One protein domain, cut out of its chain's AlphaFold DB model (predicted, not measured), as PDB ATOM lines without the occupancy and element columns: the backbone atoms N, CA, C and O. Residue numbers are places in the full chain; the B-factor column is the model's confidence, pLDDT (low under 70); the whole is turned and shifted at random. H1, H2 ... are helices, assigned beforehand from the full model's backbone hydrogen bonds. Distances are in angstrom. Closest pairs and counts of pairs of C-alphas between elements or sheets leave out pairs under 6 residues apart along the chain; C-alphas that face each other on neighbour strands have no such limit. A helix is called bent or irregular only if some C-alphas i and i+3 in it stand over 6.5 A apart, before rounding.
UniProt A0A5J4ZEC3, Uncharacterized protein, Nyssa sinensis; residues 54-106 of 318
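What this domain is: This is residues 54 to 106 of the 318 residues of an uncharacterized protein of Nyssa sinensis (UniProt A0A5J4ZEC3). One long, straight helix, H2, makes a rod, and a short piece of chain folds back at each of its ends. At its first end the short helix H1 doubles back beside the first turns of H2, and at its last end residues 92 to 98 turn round and bring the very short helix H3 back beside the last turns of H2, on the other side of the rod, as in a stretched S. The long helix is bare along residues 74 to 81, and residues 101 to 106, which include the last residues of H3, stick out to the side of the rod. The printed part has 53 residues with three named helices in the order H1, H2, H3 and no named strand; 38 residues are in the helices, and the class is all helix. The whole is extended, with a radius of gyration of the C-alphas of 16.3 A and spans of 48 by 21 by 13 A.

Where its parts are: The printed part begins with H1, residues 54 to 61, eight residues that measure 10.6 A from first to last C-alpha. The C-alpha of Tyr 54 stands at (31.376, -33.926, -9.361). After four residues, 62 to 65, comes H2, residues 66 to 91, which with 26 residues is the longest helix. It measures 37.6 A from the C-alpha of Leu 66 at (46.101, -31.766, -7.726) to that of Arg 91 at (22.162, -6.534, -21.892). Along H2 x falls and y rises. Seven residues, 92 to 98, lead on to H3, residues 99 to 102, with 5.2 A from first to last C-alpha. H3 ends with the C-alpha of Arg 102 at (34.615, -0.911, -13.674), and residues 103 to 106 follow it. None of the three helices is bent or irregular.

How they stand to each other: H1 and H2 are close but not clearly touching, with 2 pairs of C-alphas within 8 A. The closest C-alphas of the two are those of Met 59 and Gln 69, 7.5 A apart. Their lines stand at a shallow tilt of 26 degrees, and they run opposite ways. Their centres are 19.4 A apart. H2 and H3 only just touch, with 3 pairs of C-alphas within 8 A. H2 touches H3 with residues 85 to 89 alone, and the closest C-alphas of the two are those of Leu 85 and Trp 99, 6.7 A apart. Their centres are 16.1 A apart. H1 and H3 are apart. In H1 and H2 every pair of O of residue i and N of residue i+4 is within hydrogen-bond range, while H3 is too short for such a pair; its one pair of O of residue i and N of residue i+3 is within range.

The domain as a whole: The outline is a rod, and the two C-alphas farthest apart are those of Asn 63 and Glu 95, at 48.0 A. From the first to the last printed C-alpha, Tyr 54 to Gly 106, the distance is 36.0 A. Three stretches stand free: residues 60 to 68, of which 66 to 68 belong to H2; residues 74 to 81, within H2; and residues 101 to 106. Without them a body of 30 residues spans 43 by 15 by 8 A. The printed part has no cut. The link from H1 to H2 is tight, the link from H2 to H3 is short, and no link is long. The mean pLDDT of the printed part is 73.6 in this predicted model. Confidence is low, under 70, at residues 54 to 66, 68 to 69 and 72; the mean is 54 for H1, 77 for H2 and 84 for H3.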
ATOM      1  N   TYR A  54      30.590 -33.905  -8.124       51.53
ATOM      2  CA  TYR A  54      31.376 -33.926  -9.361       51.53
ATOM      3  C   TYR A  54      32.855 -33.620  -9.104       51.53
ATOM      4  O   TYR A  54      33.725 -34.298  -9.649       51.53
ATOM      5  N   THR A  55      33.144 -32.651  -8.229       53.41
ATOM      6  CA  THR A  55      34.526 -32.304  -7.863       53.41
ATOM      7  C   THR A  55      35.196 -33.476  -7.143       53.41
ATOM      8  O   THR A  55      36.324 -33.837  -7.467       53.41
ATOM      9  N   GLU A  56      34.487 -34.140  -6.226       55.44
ATOM     10  CA  GLU A  56      35.003 -35.319  -5.523       55.44
ATOM     11  C   GLU A  56      35.276 -36.504  -6.468       55.44
ATOM     12  O   GLU A  56      36.318 -37.158  -6.377       55.44
ATOM     13  N   PHE A  57      34.365 -36.760  -7.410       54.41
ATOM     14  CA  PHE A  57      34.530 -37.805  -8.419       54.41
ATOM     15  C   PHE A  57      35.712 -37.527  -9.358       54.41
ATOM     16  O   PHE A  57      36.463 -38.447  -9.685       54.41
ATOM     17  N   LEU A  58      35.898 -36.270  -9.772       56.16
ATOM     18  CA  LEU A  58      37.015 -35.851 -10.619       56.16
ATOM     19  C   LEU A  58      38.360 -36.021  -9.891       56.16
ATOM     20  O   LEU A  58      39.291 -36.586 -10.464       56.16
ATOM     21  N   MET A  59      38.423 -35.620  -8.615       53.56
ATOM     22  CA  MET A  59      39.638 -35.705  -7.792       53.56
ATOM     23  C   MET A  59      40.072 -37.143  -7.495       53.56
ATOM     24  O   MET A  59      41.266 -37.412  -7.390       53.56
ATOM     25  N   LYS A  60      39.128 -38.085  -7.390       57.69
ATOM     26  CA  LYS A  60      39.428 -39.496  -7.078       57.69
ATOM     27  C   LYS A  60      39.664 -40.382  -8.307       57.69
ATOM     28  O   LYS A  60      40.135 -41.505  -8.155       57.69
ATOM     29  N   LYS A  61      39.323 -39.926  -9.519       47.34
ATOM     30  CA  LYS A  61      39.411 -40.736 -10.750       47.34
ATOM     31  C   LYS A  61      40.717 -40.545 -11.530       47.34
ATOM     32  O   LYS A  61      41.038 -41.389 -12.363       47.34
ATOM     33  N   ASN A  62      41.449 -39.461 -11.287       49.88
ATOM     34  CA  ASN A  62      42.577 -39.055 -12.118       49.88
ATOM     35  C   ASN A  62      43.879 -39.012 -11.296       49.88
ATOM     36  O   ASN A  62      43.921 -38.354 -10.260       49.88
ATOM     37  N   ASN A  63      44.943 -39.677 -11.760       50.81
ATOM     38  CA  ASN A  63      46.256 -39.719 -11.084       50.81
ATOM     39  C   ASN A  63      47.109 -38.448 -11.314       50.81
ATOM     40  O   ASN A  63      48.300 -38.432 -11.009       50.81
ATOM     41  N   ASP A  64      46.517 -37.387 -11.864       57.06
ATOM     42  CA  ASP A  64      47.200 -36.125 -12.149       57.06
ATOM     43  C   ASP A  64      47.462 -35.301 -10.883       57.06
ATOM     44  O   ASP A  64      46.738 -35.380  -9.888       57.06
ATOM     45  N   SER A  65      48.487 -34.447 -10.933       63.44
ATOM     46  CA  SER A  65      48.805 -33.550  -9.822       63.44
ATOM     47  C   SER A  65      47.616 -32.629  -9.500       63.44
ATOM     48  O   SER A  65      47.045 -31.981 -10.375       63.44
ATOM     49  N   LEU A  66      47.244 -32.554  -8.218       66.06
ATOM     50  CA  LEU A  66      46.101 -31.766  -7.726       66.06
ATOM     51  C   LEU A  66      46.127 -30.303  -8.186       66.06
ATOM     52  O   LEU A  66      45.085 -29.714  -8.458       66.06
ATOM     53  N   TYR A  67      47.319 -29.721  -8.294       71.06
ATOM     54  CA  TYR A  67      47.475 -28.361  -8.787       71.06
ATOM     55  C   TYR A  67      46.891 -28.207 -10.196       71.06
ATOM     56  O   TYR A  67      46.175 -27.247 -10.463       71.06
ATOM     57  N   TRP A  68      47.104 -29.196 -11.064       69.19
ATOM     58  CA  TRP A  68      46.615 -29.175 -12.439       69.19
ATOM     59  C   TRP A  68      45.093 -29.295 -12.535       69.19
ATOM     60  O   TRP A  68      44.465 -28.601 -13.334       69.19
ATOM     61  N   GLN A  69      44.479 -30.089 -11.657       65.88
ATOM     62  CA  GLN A  69      43.021 -30.216 -11.578       65.88
ATOM     63  C   GLN A  69      42.363 -28.930 -11.046       65.88
ATOM     64  O   GLN A  69      41.355 -28.474 -11.589       65.88
ATOM     65  N   ASN A  70      42.967 -28.294 -10.036       75.56
ATOM     66  CA  ASN A  70      42.504 -27.003  -9.523       75.56
ATOM     67  C   ASN A  70      42.660 -25.885 -10.563       75.56
ATOM     68  O   ASN A  70      41.744 -25.084 -10.731       75.56
ATOM     69  N   VAL A  71      43.778 -25.852 -11.299       77.62
ATOM     70  CA  VAL A  71      43.992 -24.885 -12.388       77.62
ATOM     71  C   VAL A  71      42.915 -25.032 -13.460       77.62
ATOM     72  O   VAL A  71      42.331 -24.028 -13.861       77.62
ATOM     73  N   GLN A  72      42.584 -26.253 -13.883       68.12
ATOM     74  CA  GLN A  72      41.516 -26.485 -14.863       68.12
ATOM     75  C   GLN A  72      40.155 -25.987 -14.357       68.12
ATOM     76  O   GLN A  72      39.466 -25.253 -15.068       68.12
ATOM     77  N   LEU A  73      39.789 -26.320 -13.115       72.12
ATOM     78  CA  LEU A  73      38.512 -25.913 -12.525       72.12
ATOM     79  C   LEU A  73      38.399 -24.388 -12.391       72.12
ATOM     80  O   LEU A  73      37.385 -23.808 -12.787       72.12
ATOM     81  N   TYR A  74      39.438 -23.729 -11.876       80.25
ATOM     82  CA  TYR A  74      39.451 -22.274 -11.736       80.25
ATOM     83  C   TYR A  74      39.491 -21.568 -13.090       80.25
ATOM     84  O   TYR A  74      38.848 -20.533 -13.242       80.25
ATOM     85  N   THR A  75      40.161 -22.143 -14.092       74.94
ATOM     86  CA  THR A  75      40.192 -21.585 -15.452       74.94
ATOM     87  C   THR A  75      38.799 -21.601 -16.077       74.94
ATOM     88  O   THR A  75      38.332 -20.569 -16.559       74.94
ATOM     89  N   PHE A  76      38.075 -22.725 -16.009       70.81
ATOM     90  CA  PHE A  76      36.694 -22.772 -16.502       70.81
ATOM     91  C   PHE A  76      35.766 -21.860 -15.692       70.81
ATOM     92  O   PHE A  76      34.969 -21.125 -16.277       70.81
ATOM     93  N   GLY A  77      35.900 -21.842 -14.362       76.38
ATOM     94  CA  GLY A  77      35.138 -20.943 -13.493       76.38
ATOM     95  C   GLY A  77      35.363 -19.464 -13.822       76.38
ATOM     96  O   GLY A  77      34.402 -18.696 -13.878       76.38
ATOM     97  N   ALA A  78      36.606 -19.065 -14.101       80.19
ATOM     98  CA  ALA A  78      36.936 -17.713 -14.538       80.19
ATOM     99  C   ALA A  78      36.281 -17.397 -15.888       80.19
ATOM    100  O   ALA A  78      35.606 -16.380 -15.999       80.19
ATOM    101  N   ILE A  79      36.376 -18.291 -16.879       77.12
ATOM    102  CA  ILE A  79      35.764 -18.096 -18.205       77.12
ATOM    103  C   ILE A  79      34.243 -17.900 -18.102       77.12
ATOM    104  O   ILE A  79      33.705 -16.984 -18.722       77.12
ATOM    105  N   PHE A  80      33.542 -18.703 -17.296       76.69
ATOM    106  CA  PHE A  80      32.095 -18.546 -17.107       76.69
ATOM    107  C   PHE A  80      31.724 -17.255 -16.366       76.69
ATOM    108  O   PHE A  80      30.756 -16.595 -16.750       76.69
ATOM    109  N   ASN A  81      32.492 -16.862 -15.343       80.50
ATOM    110  CA  ASN A  81      32.292 -15.577 -14.666       80.50
ATOM    111  C   ASN A  81      32.512 -14.403 -15.627       80.50
ATOM    112  O   ASN A  81      31.703 -13.478 -15.669       80.50
ATOM    113  N   MET A  82      33.546 -14.484 -16.466       82.62
ATOM    114  CA  MET A  82      33.821 -13.482 -17.491       82.62
ATOM    115  C   MET A  82      32.715 -13.406 -18.544       82.62
ATOM    116  O   MET A  82      32.263 -12.315 -18.884       82.62
ATOM    117  N   ALA A  83      32.231 -14.550 -19.030       78.50
ATOM    118  CA  ALA A  83      31.131 -14.601 -19.988       78.50
ATOM    119  C   ALA A  83      29.845 -13.987 -19.416       78.50
ATOM    120  O   ALA A  83      29.125 -13.293 -20.131       78.50
ATOM    121  N   ARG A  84      29.566 -14.195 -18.124       80.06
ATOM    122  CA  ARG A  84      28.410 -13.589 -17.457       80.06
ATOM    123  C   ARG A  84      28.519 -12.065 -17.392       80.06
ATOM    124  O   ARG A  84      27.563 -11.394 -17.763       80.06
ATOM    125  N   LEU A  85      29.682 -11.538 -17.006       82.25
ATOM    126  CA  LEU A  85      29.935 -10.092 -16.984       82.25
ATOM    127  C   LEU A  85      29.785  -9.465 -18.377       82.25
ATOM    128  O   LEU A  85      29.171  -8.412 -18.518       82.25
ATOM    129  N   LEU A  86      30.271 -10.150 -19.415       84.44
ATOM    130  CA  LEU A  86      30.082  -9.723 -20.802       84.44
ATOM    131  C   LEU A  86      28.600  -9.702 -21.198       84.44
ATOM    132  O   LEU A  86      28.137  -8.723 -21.776       84.44
ATOM    133  N   LEU A  87      27.839 -10.755 -20.883       83.94
ATOM    134  CA  LEU A  87      26.401 -10.811 -21.172       83.94
ATOM    135  C   LEU A  87      25.622  -9.706 -20.449       83.94
ATOM    136  O   LEU A  87      24.674  -9.166 -21.021       83.94
ATOM    137  N   ASP A  88      26.012  -9.370 -19.223       81.44
ATOM    138  CA  ASP A  88      25.392  -8.293 -18.453       81.44
ATOM    139  C   ASP A  88      25.694  -6.913 -19.068       81.44
ATOM    140  O   ASP A  88      24.783  -6.090 -19.182       81.44
ATOM    141  N   ASP A  89      26.912  -6.685 -19.572       86.50
ATOM    142  CA  ASP A  89      27.265  -5.463 -20.313       86.50
ATOM    143  C   ASP A  89      26.513  -5.344 -21.651       86.50
ATOM    144  O   ASP A  89      26.003  -4.268 -21.979       86.50
ATOM    145  N   PHE A  90      26.385  -6.448 -22.400       86.31
ATOM    146  CA  PHE A  90      25.601  -6.491 -23.642       86.31
ATOM    147  C   PHE A  90      24.114  -6.225 -23.386       86.31
ATOM    148  O   PHE A  90      23.472  -5.510 -24.154       86.31
ATOM    149  N   ARG A  91      23.556  -6.776 -22.300       83.75
ATOM    150  CA  ARG A  91      22.162  -6.534 -21.892       83.75
ATOM    151  C   ARG A  91      21.926  -5.103 -21.425       83.75
ATOM    152  O   ARG A  91      20.854  -4.563 -21.671       83.75
ATOM    153  N   GLY A  92      22.910  -4.507 -20.755       81.12
ATOM    154  CA  GLY A  92      22.877  -3.125 -20.279       81.12
ATOM    155  C   GLY A  92      23.272  -2.080 -21.325       81.12
ATOM    156  O   GLY A  92      23.445  -0.920 -20.963       81.12
ATOM    157  N   GLY A  93      23.472  -2.471 -22.591       82.38
ATOM    158  CA  GLY A  93      23.763  -1.548 -23.691       82.38
ATOM    159  C   GLY A  93      25.038  -0.718 -23.509       82.38
ATOM    160  O   GLY A  93      25.124   0.375 -24.059       82.38
ATOM    161  N   PHE A  94      26.006  -1.201 -22.722       82.38
ATOM    162  CA  PHE A  94      27.252  -0.490 -22.393       82.38
ATOM    163  C   PHE A  94      27.077   0.923 -21.797       82.38
ATOM    164  O   PHE A  94      28.029   1.705 -21.798       82.38
ATOM    165  N   GLU A  95      25.918   1.253 -21.212       78.25
ATOM    166  CA  GLU A  95      25.624   2.597 -20.672       78.25
ATOM    167  C   GLU A  95      26.658   3.099 -19.653       78.25
ATOM    168  O   GLU A  95      26.867   4.299 -19.490       78.25
ATOM    169  N   LYS A  96      27.300   2.175 -18.935       71.31
ATOM    170  CA  LYS A  96      28.244   2.475 -17.851       71.31
ATOM    171  C   LYS A  96      29.702   2.164 -18.224       71.31
ATOM    172  O   LYS A  96      30.561   2.172 -17.341       71.31
ATOM    173  N   GLY A  97      29.967   1.895 -19.504       81.44
ATOM    174  CA  GLY A  97      31.260   1.451 -20.017       81.44
ATOM    175  C   GLY A  97      31.513  -0.052 -19.827       81.44
ATOM    176  O   GLY A  97      30.750  -0.727 -19.131       81.44
ATOM    177  N   PRO A  98      32.571  -0.588 -20.453       85.62
ATOM    178  CA  PRO A  98      32.897  -2.010 -20.411       85.62
ATOM    179  C   PRO A  98      33.382  -2.470 -19.027       85.62
ATOM    180  O   PRO A  98      34.062  -1.723 -18.312       85.62
ATOM    181  N   TRP A  99      33.090  -3.725 -18.666       83.38
ATOM    182  CA  TRP A  99      33.357  -4.316 -17.348       83.38
ATOM    183  C   TRP A  99      34.784  -4.084 -16.843       83.38
ATOM    184  O   TRP A  99      34.966  -3.780 -15.665       83.38
ATOM    185  N   TRP A 100      35.799  -4.159 -17.713       84.25
ATOM    186  CA  TRP A 100      37.207  -4.054 -17.309       84.25
ATOM    187  C   TRP A 100      37.568  -2.691 -16.714       84.25
ATOM    188  O   TRP A 100      38.423  -2.619 -15.836       84.25
ATOM    189  N   GLN A 101      36.891  -1.614 -17.125       84.31
ATOM    190  CA  GLN A 101      37.098  -0.281 -16.543       84.31
ATOM    191  C   GLN A 101      36.444  -0.147 -15.163       84.31
ATOM    192  O   GLN A 101      36.832   0.695 -14.356       84.31
ATOM    193  N   ARG A 102      35.439  -0.979 -14.884       82.69
ATOM    194  CA  ARG A 102      34.615  -0.911 -13.674       82.69
ATOM    195  C   ARG A 102      35.107  -1.864 -12.590       82.69
ATOM    196  O   ARG A 102      34.804  -1.635 -11.425       82.69
ATOM    197  N   LEU A 103      35.889  -2.881 -12.960       84.75
ATOM    198  CA  LEU A 103      36.369  -3.923 -12.050       84.75
ATOM    199  C   LEU A 103      37.089  -3.393 -10.815       84.75
ATOM    200  O   LEU A 103      36.846  -3.898  -9.730       84.75
ATOM    201  N   PHE A 104      37.961  -2.398 -10.973       86.38
ATOM    202  CA  PHE A 104      38.771  -1.870  -9.868       86.38
ATOM    203  C   PHE A 104      38.198  -0.588  -9.261       86.38
ATOM    204  O   PHE A 104      38.816   0.021  -8.387       86.38
ATOM    205  N   ASN A 105      37.023  -0.149  -9.716       83.81
ATOM    206  CA  ASN A 105      36.433   1.085  -9.227       83.81
ATOM    207  C   ASN A 105      35.837   0.869  -7.825       83.81
ATOM    208  O   ASN A 105      35.066  -0.064  -7.611       83.81
ATOM    209  N   GLY A 106      36.204   1.718  -6.863       86.94
ATOM    210  CA  GLY A 106      35.744   1.612  -5.473       86.94
ATOM    211  C   GLY A 106      36.399   0.494  -4.651       86.94
ATOM    212  O   GLY A 106      35.912   0.184  -3.565       86.94
TER     213      GLY A 106